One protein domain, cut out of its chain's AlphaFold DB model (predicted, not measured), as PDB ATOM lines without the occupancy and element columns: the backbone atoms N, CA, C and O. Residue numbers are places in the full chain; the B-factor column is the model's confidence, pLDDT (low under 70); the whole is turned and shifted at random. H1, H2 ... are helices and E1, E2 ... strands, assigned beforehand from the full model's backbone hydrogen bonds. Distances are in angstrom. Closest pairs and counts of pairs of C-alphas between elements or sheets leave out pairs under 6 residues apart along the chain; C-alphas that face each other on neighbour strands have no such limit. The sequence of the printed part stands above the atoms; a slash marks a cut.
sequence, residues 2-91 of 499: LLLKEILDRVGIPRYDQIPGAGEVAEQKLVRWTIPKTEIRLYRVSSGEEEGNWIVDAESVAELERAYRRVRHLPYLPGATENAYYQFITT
ATOM      1  N   LEU A   2      60.694   8.734  42.904       85.12
ATOM      2  CA  LEU A   2      61.287   7.572  43.598       85.12
ATOM      3  C   LEU A   2      60.319   6.391  43.786       85.12
ATOM      4  O   LEU A   2      60.697   5.258  43.529       85.12
ATOM      5  N   LEU A   3      59.053   6.652  44.134       87.00
ATOM      6  CA  LEU A   3      58.020   5.608  44.225       87.00
ATOM      7  C   LEU A   3      57.782   4.882  42.892       87.00
ATOM      8  O   LEU A   3      57.631   3.667  42.871       87.00
ATOM      9  N   LEU A   4      57.782   5.616  41.775       87.75
ATOM     10  CA  LEU A   4      57.642   5.030  40.440       87.75
ATOM     11  C   LEU A   4      58.817   4.093  40.134       87.75
ATOM     12  O   LEU A   4      58.603   2.973  39.684       87.75
ATOM     13  N   LYS A   5      60.044   4.523  40.451       88.19
ATOM     14  CA  LYS A   5      61.241   3.683  40.335       88.19
ATOM     15  C   LYS A   5      61.125   2.420  41.193       88.19
ATOM     16  O   LYS A   5      61.321   1.334  40.676       88.19
ATOM     17  N   GLU A   6      60.737   2.538  42.462       88.44
ATOM     18  CA  GLU A   6      60.563   1.387  43.366       88.44
ATOM     19  C   GLU A   6      59.535   0.362  42.870       88.44
ATOM     20  O   GLU A   6      59.687  -0.839  43.115       88.44
ATOM     21  N   ILE A   7      58.475   0.829  42.202       89.38
ATOM     22  CA  ILE A   7      57.471  -0.036  41.577       89.38
ATOM     23  C   ILE A   7      58.091  -0.767  40.383       89.38
ATOM     24  O   ILE A   7      58.006  -1.993  40.310       89.38
ATOM     25  N   LEU A   8      58.747  -0.041  39.473       89.12
ATOM     26  CA  LEU A   8      59.354  -0.617  38.266       89.12
ATOM     27  C   LEU A   8      60.530  -1.552  38.580       89.12
ATOM     28  O   LEU A   8      60.685  -2.572  37.918       89.12
ATOM     29  N   ASP A   9      61.291  -1.275  39.634       89.75
ATOM     30  CA  ASP A   9      62.404  -2.106  40.104       89.75
ATOM     31  C   ASP A   9      61.952  -3.474  40.659       89.75
ATOM     32  O   ASP A   9      62.771  -4.382  40.809       89.75
ATOM     33  N   ARG A  10      60.655  -3.641  40.959       90.69
ATOM     34  CA  ARG A  10      60.050  -4.911  41.412       90.69
ATOM     35  C   ARG A  10      59.198  -5.583  40.347       90.69
ATOM     36  O   ARG A  10      59.244  -6.796  40.180       90.69
ATOM     37  N   VAL A  11      58.385  -4.797  39.647       89.38
ATOM     38  CA  VAL A  11      57.448  -5.298  38.629       89.38
ATOM     39  C   VAL A  11      58.155  -5.547  37.289       89.38
ATOM     40  O   VAL A  11      57.754  -6.431  36.525       89.38
ATOM     41  N   GLY A  12      59.237  -4.810  37.036       84.88
ATOM     42  CA  GLY A  12      60.009  -4.817  35.802       84.88
ATOM     43  C   GLY A  12      59.579  -3.724  34.834       84.88
ATOM     44  O   GLY A  12      58.409  -3.351  34.758       84.88
ATOM     45  N   ILE A  13      60.546  -3.229  34.066       84.25
ATOM     46  CA  ILE A  13      60.288  -2.361  32.917       84.25
ATOM     47  C   ILE A  13      59.748  -3.247  31.779       84.25
ATOM     48  O   ILE A  13      60.245  -4.368  31.601       84.25
ATOM     49  N   PRO A  14      58.725  -2.803  31.025       85.00
ATOM     50  CA  PRO A  14      58.250  -3.536  29.856       85.00
ATOM     51  C   PRO A  14      59.391  -3.795  28.872       85.00
ATOM     52  O   PRO A  14      60.296  -2.974  28.705       85.00
ATOM     53  N   ARG A  15      59.353  -4.957  28.220       84.81
ATOM     54  CA  ARG A  15      60.317  -5.279  27.165       84.81
ATOM     55  C   ARG A  15      60.087  -4.363  25.960       84.81
ATOM     56  O   ARG A  15      58.967  -3.912  25.741       84.81
ATOM     57  N   TYR A  16      61.134  -4.105  25.176       83.44
ATOM     58  CA  TYR A  16      61.072  -3.180  24.036       83.44
ATOM     59  C   TYR A  16      59.985  -3.531  23.007       83.44
ATOM     60  O   TYR A  16      59.398  -2.627  22.431       83.44
ATOM     61  N   ASP A  17      59.679  -4.814  22.819       85.06
ATOM     62  CA  ASP A  17      58.618  -5.321  21.937       85.06
ATOM     63  C   ASP A  17      57.192  -5.075  22.465       85.06
ATOM     64  O   ASP A  17      56.229  -5.202  21.719       85.06
ATOM     65  N   GLN A  18      57.043  -4.725  23.746       83.94
ATOM     66  CA  GLN A  18      55.756  -4.412  24.383       83.94
ATOM     67  C   GLN A  18      55.466  -2.907  24.431       83.94
ATOM     68  O   GLN A  18      54.393  -2.504  24.888       83.94
ATOM     69  N   ILE A  19      56.432  -2.076  24.032       87.06
ATOM     70  CA  ILE A  19      56.311  -0.620  24.026       87.06
ATOM     71  C   ILE A  19      55.861  -0.199  22.622       87.06
ATOM     72  O   ILE A  19      56.605  -0.445  21.671       87.06
ATOM     73  N   PRO A  20      54.689   0.448  22.470       85.38
ATOM     74  CA  PRO A  20      54.186   0.839  21.161       85.38
ATOM     75  C   PRO A  20      55.164   1.744  20.408       85.38
ATOM     76  O   PRO A  20      55.597   2.779  20.924       85.38
ATOM     77  N   GLY A  21      55.502   1.366  19.176       84.69
ATOM     78  CA  GLY A  21      56.374   2.158  18.304       84.69
ATOM     79  C   GLY A  21      55.668   3.387  17.715       84.69
ATOM     80  O   GLY A  21      54.442   3.488  17.725       84.69
ATOM     81  N   ALA A  22      56.426   4.317  17.121       81.62
ATOM     82  CA  ALA A  22      55.859   5.535  16.518       81.62
ATOM     83  C   ALA A  22      54.801   5.249  15.428       81.62
ATOM     84  O   ALA A  22      53.823   5.988  15.316       81.62
ATOM     85  N   GLY A  23      54.972   4.162  14.662       81.19
ATOM     86  CA  GLY A  23      54.000   3.705  13.663       81.19
ATOM     87  C   GLY A  23      52.694   3.202  14.285       81.19
ATOM     88  O   GLY A  23      51.625   3.656  13.893       81.19
ATOM     89  N   GLU A  24      52.775   2.352  15.314       82.25
ATOM     90  CA  GLU A  24      51.603   1.815  16.025       82.25
ATOM     91  C   GLU A  24      50.821   2.911  16.757       82.25
ATOM     92  O   GLU A  24      49.593   2.932  16.727       82.25
ATOM     93  N   VAL A  25      51.527   3.873  17.365       84.38
ATOM     94  CA  VAL A  25      50.912   5.043  18.011       84.38
ATOM     95  C   VAL A  25      50.111   5.877  17.006       84.38
ATOM     96  O   VAL A  25      49.024   6.351  17.343       84.38
ATOM     97  N   ALA A  26      50.625   6.054  15.785       80.88
ATOM     98  CA  ALA A  26      49.950   6.804  14.727       80.88
ATOM     99  C   ALA A  26      48.765   6.032  14.121       80.88
ATOM    100  O   ALA A  26      47.700   6.615  13.917       80.88
ATOM    101  N   GLU A  27      48.927   4.730  13.880       84.94
ATOM    102  CA  GLU A  27      47.903   3.857  13.296       84.94
ATOM    103  C   GLU A  27      46.707   3.662  14.239       84.94
ATOM    104  O   GLU A  27      45.555   3.830  13.839       84.94
ATOM    105  N   GLN A  28      46.973   3.399  15.521       85.50
ATOM    106  CA  GLN A  28      45.946   3.183  16.545       85.50
ATOM    107  C   GLN A  28      45.462   4.485  17.203       85.50
ATOM    108  O   GLN A  28      44.593   4.448  18.074       85.50
ATOM    109  N   LYS A  29      46.014   5.642  16.804       84.56
ATOM    110  CA  LYS A  29      45.729   6.965  17.391       84.56
ATOM    111  C   LYS A  29      45.811   6.946  18.924       84.56
ATOM    112  O   LYS A  29      44.922   7.452  19.613       84.56
ATOM    113  N   LEU A  30      46.872   6.345  19.468       85.44
ATOM    114  CA  LEU A  30      47.039   6.191  20.913       85.44
ATOM    115  C   LEU A  30      47.266   7.550  21.583       85.44
ATOM    116  O   LEU A  30      48.245   8.245  21.316       85.44
ATOM    117  N   VAL A  31      46.362   7.897  22.501       87.44
ATOM    118  CA  VAL A  31      46.463   9.098  23.353       87.44
ATOM    119  C   VAL A  31      46.884   8.732  24.780       87.44
ATOM    120  O   VAL A  31      47.439   9.560  25.500       87.44
ATOM    121  N   ARG A  32      46.635   7.485  25.195       89.94
ATOM    122  CA  ARG A  32      46.983   6.947  26.514       89.94
ATOM    123  C   ARG A  32      47.549   5.542  26.382       89.94
ATOM    124  O   ARG A  32      47.099   4.774  25.536       89.94
ATOM    125  N   TRP A  33      48.490   5.201  27.252       90.62
ATOM    126  CA  TRP A  33      49.089   3.875  27.327       90.62
ATOM    127  C   TRP A  33      49.349   3.503  28.785       90.62
ATOM    128  O   TRP A  33      49.763   4.344  29.575       90.62
ATOM    129  N   THR A  34      49.071   2.258  29.163       90.06
ATOM    130  CA  THR A  34      49.300   1.777  30.535       90.06
ATOM    131  C   THR A  34      50.538   0.906  30.539       90.06
ATOM    132  O   THR A  34      50.627  -0.020  29.735       90.06
ATOM    133  N   ILE A  35      51.475   1.182  31.448       88.88
ATOM    134  CA  ILE A  35      52.681   0.370  31.579       88.88
ATOM    135  C   ILE A  35      52.253  -1.050  31.992       88.88
ATOM    136  O   ILE A  35      51.608  -1.206  33.038       88.88
ATOM    137  N   PRO A  36      52.604  -2.089  31.212       86.44
ATOM    138  CA  PRO A  36      52.220  -3.464  31.496       86.44
ATOM    139  C   PRO A  36      52.543  -3.878  32.934       86.44
ATOM    140  O   PRO A  36      53.595  -3.533  33.465       86.44
ATOM    141  N   LYS A  37      51.640  -4.657  33.547       84.06
ATOM    142  CA  LYS A  37      51.734  -5.135  34.943       84.06
ATOM    143  C   LYS A  37      51.669  -4.033  36.011       84.06
ATOM    144  O   LYS A  37      51.902  -4.309  37.185       84.06
ATOM    145  N   THR A  38      51.313  -2.809  35.632       87.25
ATOM    146  CA  THR A  38      51.089  -1.702  36.564       87.25
ATOM    147  C   THR A  38      49.768  -0.998  36.254       87.25
ATOM    148  O   THR A  38      49.201  -1.161  35.178       87.25
ATOM    149  N   GLU A  39      49.294  -0.179  37.189       86.19
ATOM    150  CA  GLU A  39      48.168   0.745  36.973       86.19
ATOM    151  C   GLU A  39      48.650   2.129  36.483       86.19
ATOM    152  O   GLU A  39      47.874   3.078  36.405       86.19
ATOM    153  N   ILE A  40      49.944   2.264  36.166       88.81
ATOM    154  CA  ILE A  40      50.561   3.540  35.810       88.81
ATOM    155  C   ILE A  40      50.253   3.848  34.348       88.81
ATOM    156  O   ILE A  40      50.712   3.157  33.434       88.81
ATOM    157  N   ARG A  41      49.488   4.916  34.135       91.19
ATOM    158  CA  ARG A  41      49.107   5.411  32.815       91.19
ATOM    159  C   ARG A  41      50.015   6.556  32.389       91.19
ATOM    160  O   ARG A  41      50.396   7.411  33.184       91.19
ATOM    161  N   LEU A  42      50.337   6.561  31.108       90.75
ATOM    162  CA  LEU A  42      51.017   7.618  30.383       90.75
ATOM    163  C   LEU A  42      50.010   8.232  29.410       90.75
ATOM    164  O   LEU A  42      49.177   7.517  28.845       90.75
ATOM    165  N   TYR A  43      50.088   9.536  29.194       91.75
ATOM    166  CA  TYR A  43      49.323  10.219  28.157       91.75
ATOM    167  C   TYR A  43      50.253  11.024  27.258       91.75
ATOM    168  O   TYR A  43      51.320  11.472  27.684       91.75
ATOM    169  N   ARG A  44      49.841  11.192  26.004       89.69
ATOM    170  CA  ARG A  44      50.570  11.991  25.023       89.69
ATOM    171  C   ARG A  44      50.141  13.452  25.120       89.69
ATOM    172  O   ARG A  44      48.949  13.748  25.033       89.69
ATOM    173  N   VAL A  45      51.098  14.360  25.293       88.75
ATOM    174  CA  VAL A  45      50.838  15.804  25.381       88.75
ATOM    175  C   VAL A  45      50.376  16.326  24.022       88.75
ATOM    176  O   VAL A  45      51.045  16.119  23.009       88.75
ATOM    177  N   SER A  46      49.218  16.987  24.006       84.25
ATOM    178  CA  SER A  46      48.538  17.434  22.784       84.25
ATOM    179  C   SER A  46      48.871  18.863  22.349       84.25
ATOM    180  O   SER A  46      48.519  19.231  21.236       84.25
ATOM    181  N   SER A  47      49.457  19.682  23.226       81.50
ATOM    182  CA  SER A  47      49.810  21.078  22.939       81.50
ATOM    183  C   SER A  47      50.800  21.632  23.973       81.50
ATOM    184  O   SER A  47      50.786  21.212  25.132       81.50
ATOM    185  N   GLY A  48      51.630  22.599  23.569       83.75
ATOM    186  CA  GLY A  48      52.596  23.294  24.436       83.75
ATOM    187  C   GLY A  48      54.058  22.929  24.147       83.75
ATOM    188  O   GLY A  48      54.349  22.277  23.152       83.75
ATOM    189  N   GLU A  49      54.988  23.350  25.011       81.50
ATOM    190  CA  GLU A  49      56.436  23.098  24.827       81.50
ATOM    191  C   GLU A  49      56.806  21.604  24.839       81.50
ATOM    192  O   GLU A  49      57.774  21.200  24.205       81.50
ATOM    193  N   GLU A  50      56.007  20.776  25.512       84.38
ATOM    194  CA  GLU A  50      56.196  19.324  25.636       84.38
ATOM    195  C   GLU A  50      55.334  18.528  24.633       84.38
ATOM    196  O   GLU A  50      55.097  17.334  24.821       84.38
ATOM    197  N   GLU A  51      54.797  19.176  23.591       86.69
ATOM    198  CA  GLU A  51      53.916  18.531  22.613       86.69
ATOM    199  C   GLU A  51      54.568  17.292  21.981       86.69
ATOM    200  O   GLU A  51      55.702  17.309  21.507       86.69
ATOM    201  N   GLY A  52      53.823  16.184  21.974       81.31
ATOM    202  CA  GLY A  52      54.288  14.903  21.452       81.31
ATOM    203  C   GLY A  52      54.990  14.004  22.473       81.31
ATOM    204  O   GLY A  52      55.072  12.800  22.207       81.31
ATOM    205  N   ASN A  53      55.404  14.523  23.637       87.88
ATOM    206  CA  ASN A  53      55.998  13.722  24.709       87.88
ATOM    207  C   ASN A  53      54.948  12.887  25.458       87.88
ATOM    208  O   ASN A  53      53.766  13.234  25.527       87.88
ATOM    209  N   TRP A  54      55.392  11.764  26.027       89.38
ATOM    210  CA  TRP A  54      54.577  10.892  26.873       89.38
ATOM    211  C   TRP A  54      54.899  11.146  28.341       89.38
ATOM    212  O   TRP A  54      56.021  10.901  28.784       89.38
ATOM    213  N   ILE A  55      53.911  11.616  29.099       90.38
ATOM    214  CA  ILE A  55      54.068  11.974  30.512       90.38
ATOM    215  C   ILE A  55      53.167  11.083  31.362       90.38
ATOM    216  O   ILE A  55      52.106  10.641  30.920       90.38
ATOM    217  N   VAL A  56      53.607  10.782  32.587       89.69
ATOM    218  CA  VAL A  56      52.801  10.022  33.548       89.69
ATOM    219  C   VAL A  56      51.560  10.833  33.901       89.69
ATOM    220  O   VAL A  56      51.648  11.998  34.282       89.69
ATOM    221  N   ASP A  57      50.406  10.196  33.775       88.44
ATOM    222  CA  ASP A  57      49.112  10.793  34.053       88.44
ATOM    223  C   ASP A  57      48.993  11.238  35.523       88.44
ATOM    224  O   ASP A  57      49.452  10.545  36.437       88.44
ATOM    225  N   ALA A  58      48.371  12.396  35.757       85.12
ATOM    226  CA  ALA A  58      48.280  13.002  37.085       85.12
ATOM    227  C   ALA A  58      47.539  12.109  38.097       85.12
ATOM    228  O   ALA A  58      47.923  12.064  39.267       85.12
ATOM    229  N   GLU A  59      46.530  11.354  37.648       85.81
ATOM    230  CA  GLU A  59      45.818  10.380  38.483       85.81
ATOM    231  C   GLU A  59      46.763   9.242  38.883       85.81
ATOM    232  O   GLU A  59      46.858   8.881  40.054       85.81
ATOM    233  N   SER A  60      47.567   8.753  37.936       88.25
ATOM    234  CA  SER A  60      48.570   7.713  38.204       88.25
ATOM    235  C   SER A  60      49.654   8.184  39.174       88.25
ATOM    236  O   SER A  60      50.076   7.413  40.036       88.25
ATOM    237  N   VAL A  61      50.084   9.450  39.083       86.38
ATOM    238  CA  VAL A  61      51.025  10.055  40.042       86.38
ATOM    239  C   VAL A  61      50.418  10.115  41.446       86.38
ATOM    240  O   VAL A  61      51.101   9.761  42.411       86.38
ATOM    241  N   ALA A  62      49.148  10.513  41.569       83.44
ATOM    242  CA  ALA A  62      48.439  10.583  42.847       83.44
ATOM    243  C   ALA A  62      48.261   9.204  43.514       83.44
ATOM    244  O   ALA A  62      48.153   9.115  44.738       83.44
ATOM    245  N   GLU A  63      48.268   8.122  42.733       87.12
ATOM    246  CA  GLU A  63      48.100   6.752  43.226       87.12
ATOM    247  C   GLU A  63      49.409   5.977  43.440       87.12
ATOM    248  O   GLU A  63      49.370   4.845  43.932       87.12
ATOM    249  N   LEU A  64      50.575   6.569  43.150       87.81
ATOM    250  CA  LEU A  64      51.876   5.891  43.262       87.81
ATOM    251  C   LEU A  64      52.136   5.297  44.650       87.81
ATOM    252  O   LEU A  64      52.699   4.212  44.755       87.81
ATOM    253  N   GLU A  65      51.726   5.973  45.721       83.81
ATOM    254  CA  GLU A  65      51.906   5.487  47.092       83.81
ATOM    255  C   GLU A  65      51.074   4.220  47.356       83.81
ATOM    256  O   GLU A  65      51.580   3.224  47.882       83.81
ATOM    257  N   ARG A  66      49.809   4.212  46.910       85.62
ATOM    258  CA  ARG A  66      48.929   3.033  46.983       85.62
ATOM    259  C   ARG A  66      49.455   1.895  46.111       85.62
ATOM    260  O   ARG A  66      49.494   0.748  46.560       85.62
ATOM    261  N   ALA A  67      49.912   2.202  44.899       86.56
ATOM    262  CA  ALA A  67      50.524   1.229  44.001       86.56
ATOM    263  C   ALA A  67      51.800   0.616  44.599       86.56
ATOM    264  O   ALA A  67      51.925  -0.608  44.626       86.56
ATOM    265  N   TYR A  68      52.684   1.435  45.172       88.19
ATOM    266  CA  TYR A  68      53.892   0.977  45.854       88.19
ATOM    267  C   TYR A  68      53.570   0.058  47.034       88.19
ATOM    268  O   TYR A  68      54.147  -1.022  47.139       88.19
ATOM    269  N   ARG A  69      52.602   0.414  47.889       86.50
ATOM    270  CA  ARG A  69      52.197  -0.435  49.027       86.50
ATOM    271  C   ARG A  69      51.734  -1.828  48.601       86.50
ATOM    272  O   ARG A  69      51.986  -2.782  49.334       86.50
ATOM    273  N   ARG A  70      51.111  -1.958  47.425       86.75
ATOM    274  CA  ARG A  70      50.716  -3.260  46.870       86.75
ATOM    275  C   ARG A  70      51.910  -4.083  46.416       86.75
ATOM    276  O   ARG A  70      51.902  -5.280  46.644       86.75
ATOM    277  N   VAL A  71      52.938  -3.474  45.827       88.00
ATOM    278  CA  VAL A  71      54.080  -4.217  45.259       88.00
ATOM    279  C   VAL A  71      55.286  -4.319  46.190       88.00
ATOM    280  O   VAL A  71      56.169  -5.123  45.926       88.00
ATOM    281  N   ARG A  72      55.337  -3.566  47.299       86.81
ATOM    282  CA  ARG A  72      56.517  -3.480  48.187       86.81
ATOM    283  C   ARG A  72      57.001  -4.822  48.752       86.81
ATOM    284  O   ARG A  72      58.148  -4.909  49.171       86.81
ATOM    285  N   HIS A  73      56.120  -5.824  48.801       87.44
ATOM    286  CA  HIS A  73      56.409  -7.170  49.302       87.44
ATOM    287  C   HIS A  73      57.112  -8.067  48.270       87.44
ATOM    288  O   HIS A  73      57.634  -9.115  48.639       87.44
ATOM    289  N   LEU A  74      57.111  -7.681  46.989       88.88
ATOM    290  CA  LEU A  74      57.815  -8.401  45.932       88.88
ATOM    291  C   LEU A  74      59.332  -8.166  46.045       88.88
ATOM    292  O   LEU A  74      59.744  -7.058  46.411       88.88
ATOM    293  N   PRO A  75      60.165  -9.174  45.716       88.94
ATOM    294  CA  PRO A  75      61.613  -9.009  45.682       88.94
ATOM    295  C   PRO A  75      62.031  -8.033  44.575       88.94
ATOM    296  O   PRO A  75      61.349  -7.887  43.559       88.94
ATOM    297  N   TYR A  76      63.169  -7.371  44.776       89.44
ATOM    298  CA  TYR A  76      63.791  -6.536  43.752       89.44
ATOM    299  C   TYR A  76      64.316  -7.387  42.592       89.44
ATOM    300  O   TYR A  76      64.795  -8.507  42.788       89.44
ATOM    301  N   LEU A  77      64.246  -6.848  41.376       89.44
ATOM    302  CA  LEU A  77      64.838  -7.482  40.202       89.44
ATOM    303  C   LEU A  77      66.372  -7.315  40.191       89.44
ATOM    304  O   LEU A  77      66.886  -6.328  40.725       89.44
ATOM    305  N   PRO A  78      67.126  -8.242  39.565       84.12
ATOM    306  CA  PRO A  78      68.582  -8.147  39.487       84.12
ATOM    307  C   PRO A  78      69.048  -6.816  38.878       84.12
ATOM    308  O   PRO A  78      68.594  -6.429  37.803       84.12
ATOM    309  N   GLY A  79      69.971  -6.127  39.558       80.81
ATOM    310  CA  GLY A  79      70.511  -4.831  39.126       80.81
ATOM    311  C   GLY A  79      69.708  -3.600  39.570       80.81
ATOM    312  O   GLY A  79      70.125  -2.479  39.280       80.81
ATOM    313  N   ALA A  80      68.592  -3.777  40.286       85.19
ATOM    314  CA  ALA A  80      67.826  -2.674  40.861       85.19
ATOM    315  C   ALA A  80      68.518  -2.036  42.082       85.19
ATOM    316  O   ALA A  80      69.317  -2.663  42.778       85.19
ATOM    317  N   THR A  81      68.183  -0.773  42.372       83.06
ATOM    318  CA  THR A  81      68.655  -0.085  43.587       83.06
ATOM    319  C   THR A  81      67.677  -0.339  44.722       83.06
ATOM    320  O   THR A  81      66.558   0.174  44.696       83.06
ATOM    321  N   GLU A  82      68.101  -1.095  45.727       84.06
ATOM    322  CA  GLU A  82      67.232  -1.443  46.844       84.06
ATOM    323  C   GLU A  82      66.996  -0.263  47.795       84.06
ATOM    324  O   GLU A  82      67.905   0.500  48.125       84.06
ATOM    325  N   ASN A  83      65.762  -0.159  48.284       81.12
ATOM    326  CA  ASN A  83      65.312   0.746  49.338       81.12
ATOM    327  C   ASN A  83      65.597   2.238  49.091       81.12
ATOM    328  O   ASN A  83      65.673   3.005  50.049       81.12
ATOM    329  N   ALA A  84      65.709   2.684  47.839       82.25
ATOM    330  CA  ALA A  84      65.976   4.078  47.488       82.25
ATOM    331  C   ALA A  84      64.918   5.049  48.051       82.25
ATOM    332  O   ALA A  84      65.257   6.111  48.572       82.25
ATOM    333  N   TYR A  85      63.633   4.685  48.002       82.75
ATOM    334  CA  TYR A  85      62.560   5.493  48.592       82.75
ATOM    335  C   TYR A  85      62.620   5.507  50.120       82.75
ATOM    336  O   TYR A  85      62.509   6.572  50.722       82.75
ATOM    337  N   TYR A  86      62.850   4.348  50.745       80.50
ATOM    338  CA  TYR A  86      63.000   4.254  52.199       80.50
ATOM    339  C   TYR A  86      64.194   5.084  52.682       80.50
ATOM    340  O   TYR A  86      64.073   5.852  53.633       80.50
ATOM    341  N   GLN A  87      65.332   4.997  51.992       80.31
ATOM    342  CA  GLN A  87      66.502   5.822  52.272       80.31
ATOM    343  C   GLN A  87      66.180   7.306  52.109       80.31
ATOM    344  O   GLN A  87      66.558   8.092  52.967       80.31
ATOM    345  N   PHE A  88      65.437   7.706  51.079       81.50
ATOM    346  CA  PHE A  88      65.065   9.108  50.882       81.50
ATOM    347  C   PHE A  88      64.192   9.672  52.012       81.50
ATOM    348  O   PHE A  88      64.482  10.760  52.501       81.50
ATOM    349  N   ILE A  89      63.155   8.949  52.450       78.44
ATOM    350  CA  ILE A  89      62.242   9.433  53.507       78.44
ATOM    351  C   ILE A  89      62.861   9.373  54.912       78.44
ATOM    352  O   ILE A  89      62.460  10.127  55.793       78.44
ATOM    353  N   THR A  90      63.833   8.481  55.132       75.00
ATOM    354  CA  THR A  90      64.518   8.328  56.429       75.00
ATOM    355  C   THR A  90      65.788   9.164  56.542       75.00
ATOM    356  O   THR A  90      66.226   9.468  57.655       75.00
ATOM    357  N   THR A  91      66.384   9.556  55.413       79.50
ATOM    358  CA  THR A  91      67.550  10.438  55.397       79.50
ATOM    359  C   THR A  91      67.096  11.853  55.739       79.50
ATOM    360  O   THR A  91      66.175  12.383  55.109       79.50
TER     361      THR A  91
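AT A GLANCE: This is residues 2 to 91 of the 499 residues of the protein "Mechanosensitive ion channel family protein" of Synergistaceae bacterium (UniProt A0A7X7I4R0). An elongated model with a helical group at one end, where H1 and H4 lie side by side and H5 packs on H1 near residue 2, and a small antiparallel sheet of three short strands toward the other end, with the short helix H2 beyond it. H3 lies between the sheet and H4 and only grazes the sheet. The printed part has 90 residues, with five named helices and three named strands in the order H1, H2, E1, E2, E3, H3, H4, H5; the sheet order is E1, E2, E3, and the class is mixed, helices and strands. The whole is only just loose, close to compact, with a radius of gyration of the C-alphas of 14.8 A and spans of 43 by 28 by 20 A.

HOW THE PARTS SIT: H1, residues 2 to 11, touches H4, residues 64 to 71, the closest C-alphas being those of Ile 7 and Tyr 68, 5.7 A apart; they run the same way at a shallow tilt of 28 degrees. H1 also touches H5, residues 84 to 90, the closest C-alphas being those of Leu 2 and Tyr 85, 5.6 A apart; they run opposite ways at a steep tilt of 41 degrees. H2, residues 22 to 27, touches no helix and is not on the sheet. E1, residues 32 to 34, E2, residues 41 to 44, and E3, residues 54 to 56, form a meander, each strand the antiparallel neighbour of the one before. In the hairpin of E1 and E2, N 42 and O 33 are within hydrogen-bond range at 2.8 A; in the hairpin of E2 and E3, N 43 and O 55 are, at 2.9 A. H3, residues 58 to 62, only grazes the sheet with residues 58 to 61; its closest C-alpha to E2 is that of Ser 60, 5.9 A from that of Arg 41. H3 and H4 meet only through their link. Every O i to N i+4 pair is within hydrogen-bond range in H2, H3, H4 and H5; in H1, 5 of 6 are.

IN THESE COORDINATES: H1 begins with C-alpha 2 at (61.287, 7.572, 43.598) and is 14.3 A long from first to last C-alpha. H2 is 8.7 A long, E1 6.9 A, E2 10.3 A, E3 7.0 A and H3 6.3 A; E2 ends with C-alpha 44 at (50.570, 11.991, 25.023). H4 is 10.5 A long, and H5, 10.0 A long, ends with C-alpha 90 at (64.518, 8.328, 56.429).

THE WHOLE: The two C-alphas farthest apart are those of Glu 27 and Thr 91, 46.9 A. The printed part has no cut, and its one long link is residues 72 to 83 between H4 and H5. The mean pLDDT of the printed part is 85.8, and no printed residue is under 70.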